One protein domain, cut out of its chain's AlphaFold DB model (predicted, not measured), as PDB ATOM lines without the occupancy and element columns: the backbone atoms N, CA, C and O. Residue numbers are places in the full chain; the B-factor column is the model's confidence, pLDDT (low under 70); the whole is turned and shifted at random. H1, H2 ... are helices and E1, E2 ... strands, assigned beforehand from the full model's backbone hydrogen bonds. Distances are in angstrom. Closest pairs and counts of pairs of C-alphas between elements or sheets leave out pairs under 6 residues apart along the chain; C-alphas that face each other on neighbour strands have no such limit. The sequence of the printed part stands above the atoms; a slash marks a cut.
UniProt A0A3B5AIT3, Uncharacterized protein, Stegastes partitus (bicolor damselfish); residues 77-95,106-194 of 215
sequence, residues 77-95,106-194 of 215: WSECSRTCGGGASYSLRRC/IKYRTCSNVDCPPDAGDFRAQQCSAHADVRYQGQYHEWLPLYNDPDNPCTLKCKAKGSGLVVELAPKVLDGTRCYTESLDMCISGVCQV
ATOM      1  N   TRP A  77      48.261  74.351  47.284       95.00
ATOM      2  CA  TRP A  77      47.503  75.476  46.765       95.00
ATOM      3  C   TRP A  77      47.848  76.774  47.492       95.00
ATOM      4  O   TRP A  77      48.004  76.778  48.715       95.00
ATOM      5  N   SER A  78      47.923  77.866  46.738       95.00
ATOM      6  CA  SER A  78      48.060  79.216  47.269       95.00
ATOM      7  C   SER A  78      46.842  79.598  48.102       95.00
ATOM      8  O   SER A  78      45.756  79.018  47.967       95.00
ATOM      9  N   GLU A  79      46.988  80.662  48.886       94.12
ATOM     10  CA  GLU A  79      45.831  81.361  49.431       94.12
ATOM     11  C   GLU A  79      44.877  81.775  48.305       94.12
ATOM     12  O   GLU A  79      45.282  81.992  47.155       94.12
ATOM     13  N   CYS A  80      43.587  81.810  48.633       92.31
ATOM     14  CA  CYS A  80      42.579  82.235  47.681       92.31
ATOM     15  C   CYS A  80      42.737  83.730  47.420       92.31
ATOM     16  O   CYS A  80      42.891  84.499  48.367       92.31
ATOM     17  N   SER A  81      42.622  84.158  46.160       91.69
ATOM     18  CA  SER A  81      42.668  85.585  45.823       91.69
ATOM     19  C   SER A  81      41.564  86.400  46.504       91.69
ATOM     20  O   SER A  81      41.676  87.620  46.612       91.69
ATOM     21  N   ARG A  82      40.501  85.732  46.974       87.94
ATOM     22  CA  ARG A  82      39.369  86.338  47.675       87.94
ATOM     23  C   ARG A  82      38.869  85.466  48.814       87.94
ATOM     24  O   ARG A  82      38.890  84.242  48.753       87.94
ATOM     25  N   THR A  83      38.314  86.106  49.830       88.94
ATOM     26  CA  THR A  83      37.659  85.420  50.949       88.94
ATOM     27  C   THR A  83      36.167  85.185  50.718       88.94
ATOM     28  O   THR A  83      35.601  84.325  51.387       88.94
ATOM     29  N   CYS A  84      35.544  85.846  49.736       88.25
ATOM     30  CA  CYS A  84      34.133  85.692  49.355       88.25
ATOM     31  C   CYS A  84      33.918  85.913  47.842       88.25
ATOM     32  O   CYS A  84      34.773  86.490  47.165       88.25
ATOM     33  N   GLY A  85      32.753  85.512  47.326       81.81
ATOM     34  CA  GLY A  85      32.250  85.832  45.986       81.81
ATOM     35  C   GLY A  85      32.894  85.053  44.838       81.81
ATOM     36  O   GLY A  85      32.716  85.440  43.682       81.81
ATOM     37  N   GLY A  86      33.627  83.979  45.147       84.88
ATOM     38  CA  GLY A  86      34.458  83.253  44.190       84.88
ATOM     39  C   GLY A  86      35.783  83.969  43.930       84.88
ATOM     40  O   GLY A  86      35.805  85.148  43.588       84.88
ATOM     41  N   GLY A  87      36.890  83.248  44.080       87.88
ATOM     42  CA  GLY A  87      38.243  83.682  43.732       87.88
ATOM     43  C   GLY A  87      39.034  82.557  43.071       87.88
ATOM     44  O   GLY A  87      38.506  81.471  42.834       87.88
ATOM     45  N   ALA A  88      40.311  82.805  42.800       91.06
ATOM     46  CA  ALA A  88      41.223  81.836  42.206       91.06
ATOM     47  C   ALA A  88      42.378  81.516  43.161       91.06
ATOM     48  O   ALA A  88      42.883  82.380  43.876       91.06
ATOM     49  N   SER A  89      42.792  80.256  43.172       92.25
ATOM     50  CA  SER A  89      43.973  79.755  43.873       92.25
ATOM     51  C   SER A  89      44.817  78.982  42.869       92.25
ATOM     52  O   SER A  89      44.272  78.363  41.953       92.25
ATOM     53  N   TYR A  90      46.134  79.024  43.017       92.69
ATOM     54  CA  TYR A  90      47.055  78.370  42.096       92.69
ATOM     55  C   TYR A  90      47.934  77.345  42.811       92.69
ATOM     56  O   TYR A  90      48.222  77.463  43.998       92.69
ATOM     57  N   SER A  91      48.359  76.321  42.085       94.25
ATOM     58  CA  SER A  91      49.353  75.345  42.525       94.25
ATOM     59  C   SER A  91      50.474  75.309  41.494       94.25
ATOM     60  O   SER A  91      50.227  75.397  40.291       94.25
ATOM     61  N   LEU A  92      51.711  75.226  41.976       94.12
ATOM     62  CA  LEU A  92      52.921  75.227  41.161       94.12
ATOM     63  C   LEU A  92      53.602  73.867  41.236       94.12
ATOM     64  O   LEU A  92      53.624  73.244  42.295       94.12
ATOM     65  N   ARG A  93      54.227  73.446  40.140       94.12
ATOM     66  CA  ARG A  93      55.143  72.299  40.101       94.12
ATOM     67  C   ARG A  93      56.450  72.688  39.425       94.12
ATOM     68  O   ARG A  93      56.488  73.612  38.611       94.12
ATOM     69  N   ARG A  94      57.535  71.990  39.758       93.00
ATOM     70  CA  ARG A  94      58.859  72.235  39.168       93.00
ATOM     71  C   ARG A  94      59.187  71.173  38.130       93.00
ATOM     72  O   ARG A  94      58.801  70.022  38.279       93.00
ATOM     73  N   CYS A  95      59.910  71.566  37.090       92.56
ATOM     74  CA  CYS A  95      60.499  70.619  36.153       92.56
ATOM     75  C   CYS A  95      61.763  70.023  36.790       92.56
ATOM     76  O   CYS A  95      62.656  70.773  37.183       92.56
ATOM     77  N   ILE A 106      51.989  75.608  36.256       91.06
ATOM     78  CA  ILE A 106      50.988  76.219  37.119       91.06
ATOM     79  C   ILE A 106      49.615  75.660  36.759       91.06
ATOM     80  O   ILE A 106      49.309  75.479  35.581       91.06
ATOM     81  N   LYS A 107      48.791  75.396  37.767       90.12
ATOM     82  CA  LYS A 107      47.369  75.106  37.595       90.12
ATOM     83  C   LYS A 107      46.543  75.972  38.525       90.12
ATOM     84  O   LYS A 107      47.028  76.388  39.574       90.12
ATOM     85  N   TYR A 108      45.299  76.213  38.145       89.94
ATOM     86  CA  TYR A 108      44.386  77.080  38.874       89.94
ATOM     87  C   TYR A 108      43.151  76.309  39.310       89.94
ATOM     88  O   TYR A 108      42.741  75.358  38.647       89.94
ATOM     89  N   ARG A 109      42.555  76.752  40.413       88.00
ATOM     90  CA  ARG A 109      41.242  76.308  40.857       88.00
ATOM     91  C   ARG A 109      40.414  77.462  41.396       88.00
ATOM     92  O   ARG A 109      40.964  78.412  41.959       88.00
ATOM     93  N   THR A 110      39.099  77.330  41.321       86.75
ATOM     94  CA  THR A 110      38.181  78.253  41.986       86.75
ATOM     95  C   THR A 110      38.163  77.970  43.486       86.75
ATOM     96  O   THR A 110      38.163  76.821  43.932       86.75
ATOM     97  N   CYS A 111      38.151  79.025  44.284       88.88
ATOM     98  CA  CYS A 111      38.108  78.969  45.739       88.88
ATOM     99  C   CYS A 111      37.127  80.012  46.288       88.88
ATOM    100  O   CYS A 111      36.629  80.855  45.553       88.88
ATOM    101  N   SER A 112      36.834  79.924  47.587       84.81
ATOM    102  CA  SER A 112      35.808  80.704  48.289       84.81
ATOM    103  C   SER A 112      34.403  80.655  47.663       84.81
ATOM    104  O   SER A 112      34.042  81.425  46.781       84.81
ATOM    105  N   ASN A 113      33.565  79.772  48.207       79.25
ATOM    106  CA  ASN A 113      32.166  79.605  47.794       79.25
ATOM    107  C   ASN A 113      31.177  80.376  48.686       79.25
ATOM    108  O   ASN A 113      29.995  80.048  48.708       79.25
ATOM    109  N   VAL A 114      31.669  81.322  49.486       86.75
ATOM    110  CA  VAL A 114      30.836  82.112  50.398       86.75
ATOM    111  C   VAL A 114      30.443  83.393  49.689       86.75
ATOM    112  O   VAL A 114      31.314  84.075  49.156       86.75
ATOM    113  N   ASP A 115      29.160  83.731  49.681       85.00
ATOM    114  CA  ASP A 115      28.698  84.991  49.105       85.00
ATOM    115  C   ASP A 115      29.297  86.185  49.855       85.00
ATOM    116  O   ASP A 115      29.453  86.169  51.078       85.00
ATOM    117  N   CYS A 116      29.678  87.223  49.109       85.94
ATOM    118  CA  CYS A 116      30.167  88.444  49.733       85.94
ATOM    119  C   CYS A 116      29.017  89.188  50.418       85.94
ATOM    120  O   CYS A 116      27.897  89.194  49.899       85.94
ATOM    121  N   PRO A 117      29.288  89.857  51.549       88.94
ATOM    122  CA  PRO A 117      28.305  90.745  52.134       88.94
ATOM    123  C   PRO A 117      28.034  91.910  51.157       88.94
ATOM    124  O   PRO A 117      28.891  92.245  50.329       88.94
ATOM    125  N   PRO A 118      26.829  92.503  51.191       82.50
ATOM    126  CA  PRO A 118      26.381  93.463  50.177       82.50
ATOM    127  C   PRO A 118      27.221  94.749  50.127       82.50
ATOM    128  O   PRO A 118      27.232  95.443  49.113       82.50
ATOM    129  N   ASP A 119      27.936  95.060  51.203       81.62
ATOM    130  CA  ASP A 119      28.832  96.206  51.364       81.62
ATOM    131  C   ASP A 119      30.251  95.965  50.828       81.62
ATOM    132  O   ASP A 119      30.977  96.931  50.592       81.62
ATOM    133  N   ALA A 120      30.652  94.713  50.577       76.38
ATOM    134  CA  ALA A 120      31.988  94.409  50.064       76.38
ATOM    135  C   ALA A 120      32.235  95.020  48.673       76.38
ATOM    136  O   ALA A 120      33.376  95.315  48.322       76.38
ATOM    137  N   GLY A 121      31.185  95.232  47.878       77.56
ATOM    138  CA  GLY A 121      31.304  95.728  46.507       77.56
ATOM    139  C   GLY A 121      31.949  94.721  45.542       77.56
ATOM    140  O   GLY A 121      32.305  93.597  45.902       77.56
ATOM    141  N   ASP A 122      32.079  95.121  44.275       87.25
ATOM    142  CA  ASP A 122      32.730  94.304  43.243       87.25
ATOM    143  C   ASP A 122      34.257  94.333  43.417       87.25
ATOM    144  O   ASP A 122      34.862  95.378  43.649       87.25
ATOM    145  N   PHE A 123      34.907  93.192  43.231       91.88
ATOM    146  CA  PHE A 123      36.357  93.059  43.274       91.88
ATOM    147  C   PHE A 123      37.078  93.858  42.194       91.88
ATOM    148  O   PHE A 123      38.177  94.354  42.438       91.88
ATOM    149  N   ARG A 124      36.470  94.043  41.014       95.19
ATOM    150  CA  ARG A 124      37.030  94.968  40.016       95.19
ATOM    151  C   ARG A 124      36.946  96.416  40.507       95.19
ATOM    152  O   ARG A 124      37.882  97.187  40.308       95.19
ATOM    153  N   ALA A 125      35.856  96.779  41.187       94.25
ATOM    154  CA  ALA A 125      35.696  98.107  41.775       94.25
ATOM    155  C   ALA A 125      36.716  98.365  42.890       94.25
ATOM    156  O   ALA A 125      37.320  99.433  42.907       94.25
ATOM    157  N   GLN A 126      36.957  97.374  43.756       93.56
ATOM    158  CA  GLN A 126      37.985  97.435  44.801       93.56
ATOM    159  C   GLN A 126      39.385  97.665  44.217       93.56
ATOM    160  O   GLN A 126      40.160  98.454  44.747       93.56
ATOM    161  N   GLN A 127      39.707  97.014  43.096       95.75
ATOM    162  CA  GLN A 127      40.989  97.215  42.421       95.75
ATOM    163  C   GLN A 127      41.135  98.635  41.862       95.75
ATOM    164  O   GLN A 127      42.198  99.223  42.003       95.75
ATOM    165  N   CYS A 128      40.081  99.222  41.283       96.44
ATOM    166  CA  CYS A 128      40.121 100.628  40.867       96.44
ATOM    167  C   CYS A 128      40.232 101.580  42.070       96.44
ATOM    168  O   CYS A 128      41.044 102.505  42.046       96.44
ATOM    169  N   SER A 129      39.446 101.365  43.131       95.19
ATOM    170  CA  SER A 129      39.443 102.250  44.304       95.19
ATOM    171  C   SER A 129      40.758 102.210  45.084       95.19
ATOM    172  O   SER A 129      41.126 103.217  45.686       95.19
ATOM    173  N   ALA A 130      41.509 101.108  45.002       94.81
ATOM    174  CA  ALA A 130      42.851 100.989  45.569       94.81
ATOM    175  C   ALA A 130      43.876 101.974  44.972       94.81
ATOM    176  O   ALA A 130      44.942 102.139  45.545       94.81
ATOM    177  N   HIS A 131      43.567 102.637  43.852       94.88
ATOM    178  CA  HIS A 131      44.411 103.678  43.255       94.88
ATOM    179  C   HIS A 131      43.972 105.112  43.608       94.88
ATOM    180  O   HIS A 131      44.513 106.072  43.055       94.88
ATOM    181  N   ALA A 132      42.972 105.295  44.477       94.00
ATOM    182  CA  ALA A 132      42.449 106.622  44.818       94.00
ATOM    183  C   ALA A 132      43.441 107.485  45.627       94.00
ATOM    184  O   ALA A 132      43.343 108.712  45.617       94.00
ATOM    185  N   ASP A 133      44.406 106.861  46.303       94.19
ATOM    186  CA  ASP A 133      45.476 107.501  47.076       94.19
ATOM    187  C   ASP A 133      46.728 107.829  46.238       94.19
ATOM    188  O   ASP A 133      47.664 108.465  46.734       94.19
ATOM    189  N   VAL A 134      46.736 107.466  44.952       94.56
ATOM    190  CA  VAL A 134      47.811 107.779  44.004       94.56
ATOM    191  C   VAL A 134      47.392 108.945  43.109       94.56
ATOM    192  O   VAL A 134      46.307 108.959  42.531       94.56
ATOM    193  N   ARG A 135      48.276 109.941  42.954       94.19
ATOM    194  CA  ARG A 135      48.026 111.069  42.043       94.19
ATOM    195  C   ARG A 135      48.221 110.640  40.593       94.19
ATOM    196  O   ARG A 135      49.323 110.251  40.212       94.19
ATOM    197  N   TYR A 136      47.200 110.825  39.768       93.06
ATOM    198  CA  TYR A 136      47.292 110.703  38.319       93.06
ATOM    199  C   TYR A 136      47.310 112.100  37.702       93.06
ATOM    200  O   TYR A 136      46.464 112.932  38.014       93.06
ATOM    201  N   GLN A 137      48.327 112.401  36.887       92.31
ATOM    202  CA  GLN A 137      48.525 113.739  36.300       92.31
ATOM    203  C   GLN A 137      48.443 114.889  37.333       92.31
ATOM    204  O   GLN A 137      47.965 115.983  37.050       92.31
ATOM    205  N   GLY A 138      48.921 114.637  38.558       94.00
ATOM    206  CA  GLY A 138      48.948 115.619  39.647       94.00
ATOM    207  C   GLY A 138      47.650 115.757  40.450       94.00
ATOM    208  O   GLY A 138      47.652 116.499  41.433       94.00
ATOM    209  N   GLN A 139      46.584 115.032  40.105       94.25
ATOM    210  CA  GLN A 139      45.295 115.068  40.801       94.25
ATOM    211  C   GLN A 139      44.925 113.702  41.385       94.25
ATOM    212  O   GLN A 139      45.352 112.657  40.899       94.25
ATOM    213  N   TYR A 140      44.136 113.718  42.457       95.62
ATOM    214  CA  TYR A 140      43.485 112.516  42.968       95.62
ATOM    215  C   TYR A 140      42.147 112.338  42.267       95.62
ATOM    216  O   TYR A 140      41.433 113.315  42.024       95.62
ATOM    217  N   HIS A 141      41.799 111.091  41.979       96.06
ATOM    218  CA  HIS A 141      40.536 110.753  41.348       96.06
ATOM    219  C   HIS A 141      39.848 109.637  42.119       96.06
ATOM    220  O   HIS A 141      40.481 108.704  42.606       96.06
ATOM    221  N   GLU A 142      38.522 109.715  42.182       96.00
ATOM    222  CA  GLU A 142      37.709 108.572  42.566       96.00
ATOM    223  C   GLU A 142      37.543 107.681  41.328       96.00
ATOM    224  O   GLU A 142      36.881 108.060  40.358       96.00
ATOM    225  N   TRP A 143      38.191 106.520  41.336       96.81
ATOM    226  CA  TRP A 143      38.211 105.601  40.203       96.81
ATOM    227  C   TRP A 143      37.034 104.630  40.243       96.81
ATOM    228  O   TRP A 143      36.814 103.935  41.232       96.81
ATOM    229  N   LEU A 144      36.309 104.538  39.130       96.00
ATOM    230  CA  LEU A 144      35.229 103.581  38.921       96.00
ATOM    231  C   LEU A 144      35.635 102.557  37.854       96.00
ATOM    232  O   LEU A 144      36.234 102.944  36.850       96.00
ATOM    233  N   PRO A 145      35.289 101.273  38.016       96.12
ATOM    234  CA  PRO A 145      35.657 100.237  37.060       96.12
ATOM    235  C   PRO A 145      34.922 100.381  35.731       96.12
ATOM    236  O   PRO A 145      33.749 100.767  35.676       96.12
ATOM    237  N   LEU A 146      35.621 100.022  34.655       95.38
ATOM    238  CA  LEU A 146      35.012  99.700  33.373       95.38
ATOM    239  C   LEU A 146      34.900  98.182  33.218       95.38
ATOM    240  O   LEU A 146      35.833  97.424  33.500       95.38
ATOM    241  N   TYR A 147      33.726  97.757  32.770       94.50
ATOM    242  CA  TYR A 147      33.366  96.361  32.560       94.50
ATOM    243  C   TYR A 147      33.230  96.063  31.071       94.50
ATOM    244  O   TYR A 147      33.033  96.981  30.275       94.50
ATOM    245  N   ASN A 148      33.252  94.771  30.733       93.81
ATOM    246  CA  ASN A 148      32.896  94.260  29.410       93.81
ATOM    247  C   ASN A 148      33.700  94.904  28.266       93.81
ATOM    248  O   ASN A 148      33.153  95.195  27.205       93.81
ATOM    249  N   ASP A 149      34.999  95.133  28.485       93.62
ATOM    250  CA  ASP A 149      35.903  95.560  27.418       93.62
ATOM    251  C   ASP A 149      35.984  94.450  26.349       93.62
ATOM    252  O   ASP A 149      36.249  93.297  26.707       93.62
ATOM    253  N   PRO A 150      35.704  94.753  25.069       91.75
ATOM    254  CA  PRO A 150      35.616  93.736  24.025       91.75
ATOM    255  C   PRO A 150      36.983  93.174  23.630       91.75
ATOM    256  O   PRO A 150      37.065  92.015  23.232       91.75
ATOM    257  N   ASP A 151      38.041  93.976  23.755       93.50
ATOM    258  CA  ASP A 151      39.384  93.608  23.312       93.50
ATOM    259  C   ASP A 151      40.183  92.984  24.459       93.50
ATOM    260  O   ASP A 151      40.868  91.978  24.288       93.50
ATOM    261  N   ASN A 152      40.100  93.588  25.647       95.19
ATOM    262  CA  ASN A 152      40.915  93.240  26.807       95.19
ATOM    263  C   ASN A 152      40.068  93.235  28.095       95.19
ATOM    264  O   ASN A 152      40.242  94.093  28.969       95.19
ATOM    265  N   PRO A 153      39.159  92.255  28.268       95.94
ATOM    266  CA  PRO A 153      38.259  92.195  29.423       95.94
ATOM    267  C   PRO A 153      38.998  92.033  30.756       95.94
ATOM    268  O   PRO A 153      38.452  92.384  31.799       95.94
ATOM    269  N   CYS A 154      40.236  91.536  30.742       97.19
ATOM    270  CA  CYS A 154      41.042  91.269  31.935       97.19
ATOM    271  C   CYS A 154      42.074  92.344  32.274       97.19
ATOM    272  O   CYS A 154      42.895  92.141  33.168       97.19
ATOM    273  N   THR A 155      42.013  93.495  31.616       97.75
ATOM    274  CA  THR A 155      42.826  94.669  31.938       97.75
ATOM    275  C   THR A 155      42.092  95.575  32.925       97.75
ATOM    276  O   THR A 155      40.864  95.702  32.877       97.75
ATOM    277  N   LEU A 156      42.825  96.223  33.838       97.75
ATOM    278  CA  LEU A 156      42.227  97.129  34.817       97.75
ATOM    279  C   LEU A 156      42.062  98.525  34.206       97.75
ATOM    280  O   LEU A 156      42.902  99.412  34.380       97.75
ATOM    281  N   LYS A 157      40.954  98.717  33.488       97.31
ATOM    282  CA  LYS A 157      40.532 100.033  33.000       97.31
ATOM    283  C   LYS A 157      39.582 100.687  33.994       97.31
ATOM    284  O   LYS A 157      38.573 100.098  34.391       97.31
ATOM    285  N   CYS A 158      39.888 101.922  34.367       97.12
ATOM    286  CA  CYS A 158      39.110 102.695  35.323       97.12
ATOM    287  C   CYS A 158      38.798 104.081  34.749       97.12
ATOM    288  O   CYS A 158      39.595 104.671  34.018       97.12
ATOM    289  N   LYS A 159      37.626 104.613  35.093       97.06
ATOM    290  CA  LYS A 159      37.209 105.976  34.760       97.06
ATOM    291  C   LYS A 159      37.210 106.849  36.007       97.06
ATOM    292  O   LYS A 159      36.768 106.405  37.066       97.06
ATOM    293  N   ALA A 160      37.662 108.088  35.890       97.31
ATOM    294  CA  ALA A 160      37.591 109.036  36.993       97.31
ATOM    295  C   ALA A 160      36.162 109.590  37.116       97.31
ATOM    296  O   ALA A 160      35.610 110.156  36.168       97.31
ATOM    297  N   LYS A 161      35.551 109.430  38.291       96.44
ATOM    298  CA  LYS A 161      34.181 109.870  38.574       96.44
ATOM    299  C   LYS A 161      34.021 111.370  38.334       96.44
ATOM    300  O   LYS A 161      34.862 112.170  38.724       96.44
ATOM    301  N   GLY A 162      32.916 111.747  37.693       93.75
ATOM    302  CA  GLY A 162      32.631 113.145  37.358       93.75
ATOM    303  C   GLY A 162      33.472 113.707  36.206       93.75
ATOM    304  O   GLY A 162      33.334 114.883  35.887       93.75
ATOM    305  N   SER A 163      34.305 112.889  35.558       92.12
ATOM    306  CA  SER A 163      35.087 113.267  34.379       92.12
ATOM    307  C   SER A 163      34.920 112.237  33.254       92.12
ATOM    308  O   SER A 163      34.462 111.119  33.484       92.12
ATOM    309  N   GLY A 164      35.308 112.602  32.030       91.31
ATOM    310  CA  GLY A 164      35.393 111.670  30.896       91.31
ATOM    311  C   GLY A 164      36.722 110.911  30.807       91.31
ATOM    312  O   GLY A 164      36.956 110.221  29.819       91.31
ATOM    313  N   LEU A 165      37.613 111.065  31.794       95.38
ATOM    314  CA  LEU A 165      38.944 110.466  31.774       95.38
ATOM    315  C   LEU A 165      38.851 108.958  32.037       95.38
ATOM    316  O   LEU A 165      38.422 108.533  33.111       95.38
ATOM    317  N   VAL A 166      39.295 108.170  31.061       96.38
ATOM    318  CA  VAL A 166      39.439 106.713  31.136       96.38
ATOM    319  C   VAL A 166      40.910 106.367  30.997       96.38
ATOM    320  O   VAL A 166      41.574 106.854  30.083       96.38
ATOM    321  N   VAL A 167      41.410 105.527  31.895       95.94
ATOM    322  CA  VAL A 167      42.818 105.130  31.926       95.94
ATOM    323  C   VAL A 167      42.945 103.645  32.225       95.94
ATOM    324  O   VAL A 167      42.088 103.039  32.871       95.94
ATOM    325  N   GLU A 168      44.043 103.067  31.767       96.75
ATOM    326  CA  GLU A 168      44.481 101.736  32.158       96.75
ATOM    327  C   GLU A 168      45.419 101.869  33.360       96.75
ATOM    328  O   GLU A 168      46.528 102.382  33.228       96.75
ATOM    329  N   LEU A 169      44.954 101.467  34.546       96.00
ATOM    330  CA  LEU A 169      45.738 101.572  35.784       96.00
ATOM    331  C   LEU A 169      46.662 100.371  35.994       96.00
ATOM    332  O   LEU A 169      47.705 100.505  36.633       96.00
ATOM    333  N   ALA A 170      46.298  99.209  35.450       96.88
ATOM    334  CA  ALA A 170      47.137  98.020  35.466       96.88
ATOM    335  C   ALA A 170      46.887  97.147  34.224       96.88
ATOM    336  O   ALA A 170      45.738  97.019  33.787       96.88
ATOM    337  N   PRO A 171      47.930  96.474  33.701       96.44
ATOM    338  CA  PRO A 171      47.825  95.653  32.492       96.44
ATOM    339  C   PRO A 171      46.910  94.438  32.684       96.44
ATOM    340  O   PRO A 171      46.305  93.953  31.730       96.44
ATOM    341  N   LYS A 172      46.790  93.951  33.925       96.75
ATOM    342  CA  LYS A 172      45.903  92.853  34.303       96.75
ATOM    343  C   LYS A 172      45.217  93.126  35.635       96.75
ATOM    344  O   LYS A 172      45.827  93.684  36.546       96.75
ATOM    345  N   VAL A 173      43.973  92.681  35.747       97.00
ATOM    346  CA  VAL A 173      43.273  92.535  37.026       97.00
ATOM    347  C   VAL A 173      43.840  91.348  37.813       97.00
ATOM    348  O   VAL A 173      44.519  90.478  37.261       97.00
ATOM    349  N   LEU A 174      43.550  91.302  39.110       94.62
ATOM    350  CA  LEU A 174      43.882  90.182  39.982       94.62
ATOM    351  C   LEU A 174      43.152  88.905  39.548       94.62
ATOM    352  O   LEU A 174      41.990  88.942  39.128       94.62
ATOM    353  N   ASP A 175      43.829  87.768  39.701       93.75
ATOM    354  CA  ASP A 175      43.290  86.469  39.308       93.75
ATOM    355  C   ASP A 175      41.992  86.150  40.076       93.75
ATOM    356  O   ASP A 175      41.887  86.362  41.288       93.75
ATOM    357  N   GLY A 176      40.979  85.647  39.369       91.19
ATOM    358  CA  GLY A 176      39.637  85.404  39.917       91.19
ATOM    359  C   GLY A 176      38.677  86.597  39.806       91.19
ATOM    360  O   GLY A 176      37.513  86.486  40.192       91.19
ATOM    361  N   THR A 177      39.116  87.737  39.260       93.50
ATOM    362  CA  THR A 177      38.197  88.819  38.865       93.50
ATOM    363  C   THR A 177      37.349  88.367  37.684       93.50
ATOM    364  O   THR A 177      37.883  87.806  36.734       93.50
ATOM    365  N   ARG A 178      36.042  88.646  37.694       92.06
ATOM    366  CA  ARG A 178      35.173  88.331  36.553       92.06
ATOM    367  C   ARG A 178      35.588  89.111  35.307       92.06
ATOM    368  O   ARG A 178      35.876  90.310  35.402       92.06
ATOM    369  N   CYS A 179      35.597  88.454  34.151       94.06
ATOM    370  CA  CYS A 179      35.844  89.117  32.869       94.06
ATOM    371  C   CYS A 179      34.653  89.987  32.460       94.06
ATOM    372  O   CYS A 179      34.821  91.148  32.085       94.06
ATOM    373  N   TYR A 180      33.459  89.400  32.576       92.94
ATOM    374  CA  TYR A 180      32.188  89.974  32.160       92.94
ATOM    375  C   TYR A 180      31.189  89.967  33.319       92.94
ATOM    376  O   TYR A 180      31.287  89.144  34.230       92.94
ATOM    377  N   THR A 181      30.218  90.880  33.293       90.06
ATOM    378  CA  THR A 181      29.186  90.978  34.344       90.06
ATOM    379  C   THR A 181      28.171  89.836  34.292       90.06
ATOM    380  O   THR A 181      27.670  89.416  35.330       90.06
ATOM    381  N   GLU A 182      27.921  89.296  33.098       87.75
ATOM    382  CA  GLU A 182      26.872  88.298  32.848       87.75
ATOM    383  C   GLU A 182      27.368  86.845  32.910       87.75
ATOM    384  O   GLU A 182      26.569  85.917  32.801       87.75
ATOM    385  N   SER A 183      28.678  86.621  33.067       88.06
ATOM    386  CA  SER A 183      29.262  85.278  33.082       88.06
ATOM    387  C   SER A 183      30.036  84.983  34.367       88.06
ATOM    388  O   SER A 183      30.363  85.866  35.166       88.06
ATOM    389  N   LEU A 184      30.297  83.694  34.598       85.81
ATOM    390  CA  LEU A 184      31.155  83.206  35.685       85.81
ATOM    391  C   LEU A 184      32.631  83.137  35.273       85.81
ATOM    392  O   LEU A 184      33.447  82.625  36.037       85.81
ATOM    393  N   ASP A 185      32.968  83.640  34.087       91.00
ATOM    394  CA  ASP A 185      34.317  83.577  33.541       91.00
ATOM    395  C   ASP A 185      35.244  84.513  34.298       91.00
ATOM    396  O   ASP A 185      34.880  85.637  34.667       91.00
ATOM    397  N   MET A 186      36.456  84.031  34.539       91.31
ATOM    398  CA  MET A 186      37.416  84.686  35.410       91.31
ATOM    399  C   MET A 186      38.698  84.999  34.661       91.31
ATOM    400  O   MET A 186      39.198  84.224  33.850       91.31
ATOM    401  N   CYS A 187      39.265  86.145  34.993       94.62
ATOM    402  CA  CYS A 187      40.584  86.537  34.562       94.62
ATOM    403  C   CYS A 187      41.623  85.719  35.316       94.62
ATOM    404  O   CYS A 187      41.657  85.744  36.546       94.62
ATOM    405  N   ILE A 188      42.455  85.001  34.566       93.31
ATOM    406  CA  ILE A 188      43.550  84.178  35.073       93.31
ATOM    407  C   ILE A 188      44.788  84.500  34.247       93.31
ATOM    408  O   ILE A 188      44.809  84.316  33.029       93.31
ATOM    409  N   SER A 189      45.824  85.016  34.903       90.88
ATOM    410  CA  SER A 189      47.057  85.468  34.259       90.88
ATOM    411  C   SER A 189      46.812  86.460  33.106       90.88
ATOM    412  O   SER A 189      47.530  86.455  32.107       90.88
ATOM    413  N   GLY A 190      45.798  87.323  33.244       93.75
ATOM    414  CA  GLY A 190      45.434  88.336  32.243       93.75
ATOM    415  C   GLY A 190      44.606  87.821  31.059       93.75
ATOM    416  O   GLY A 190      44.261  88.609  30.187       93.75
ATOM    417  N   VAL A 191      44.251  86.535  31.031       93.62
ATOM    418  CA  VAL A 191      43.399  85.937  29.993       93.62
ATOM    419  C   VAL A 191      42.044  85.585  30.592       93.62
ATOM    420  O   VAL A 191      41.976  85.097  31.721       93.62
ATOM    421  N   CYS A 192      40.965  85.816  29.843       94.12
ATOM    422  CA  CYS A 192      39.645  85.387  30.277       94.12
ATOM    423  C   CYS A 192      39.490  83.875  30.099       94.12
ATOM    424  O   CYS A 192      39.546  83.371  28.978       94.12
ATOM    425  N   GLN A 193      39.318  83.164  31.208       91.69
ATOM    426  CA  GLN A 193      39.137  81.719  31.243       91.69
ATOM    427  C   GLN A 193      37.707  81.381  31.648       91.69
ATOM    428  O   GLN A 193      37.123  82.038  32.514       91.69
ATOM    429  N   VAL A 194      37.163  80.325  31.043       85.50
ATOM    430  CA  VAL A 194      35.820  79.834  31.360       85.50
ATOM    431  C   VAL A 194      35.766  79.449  32.833       85.50
ATOM    432  O   VAL A 194      36.610  78.690  33.307       85.50
TER     433      VAL A 194
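AT A GLANCE: This is residues 77 to 95 and 106 to 194 of the 215 residues of an uncharacterized protein of Stegastes partitus (bicolor damselfish) (UniProt A0A3B5AIT3). You find little regular structure: loops join a small antiparallel sheet, E3 E4 E5, with H1 over one face, to strand pairs E1 E2 and E6 E7. Mostly strand, the 108 printed residues have 38 in named elements, with H1 between E2 and E3 along the chain. The whole is compact, radius of gyration of the C-alphas 14.8 A, spanning 45 by 35 by 26 A.

HOW THE PARTS SIT: Begin at the meander, antiparallel neighbours in turn: E3, residues 143 to 145, E4, 156 to 160, and E5, 166 to 170. Look for N 144 and O 159, 2.8 A apart, and N 158 and O 167, 2.9 A. H1, 123 to 129, is on this sheet; its closest C-alphas with E3 are Ala 125 and Pro 145, 5.2 A. In H1 every O i to N i+4 pair is within hydrogen-bond range.

IN THESE COORDINATES: Find C-alpha 87 at (38.243, 83.682, 43.732); E1 runs 17.1 A to residue 92, antiparallel to E2, 106 to 111. The hairpin of E6, 186 to 188, and E7, 191 to 193, ends at C-alpha 193, (39.137, 81.719, 31.243).

THE WHOLE: Residues 96 to 105 are not printed, an 11.1 A gap between C-alphas. Links E2 to H1, H1 to E3 and E5 to E6 are long. No printed residue is under 70 in pLDDT.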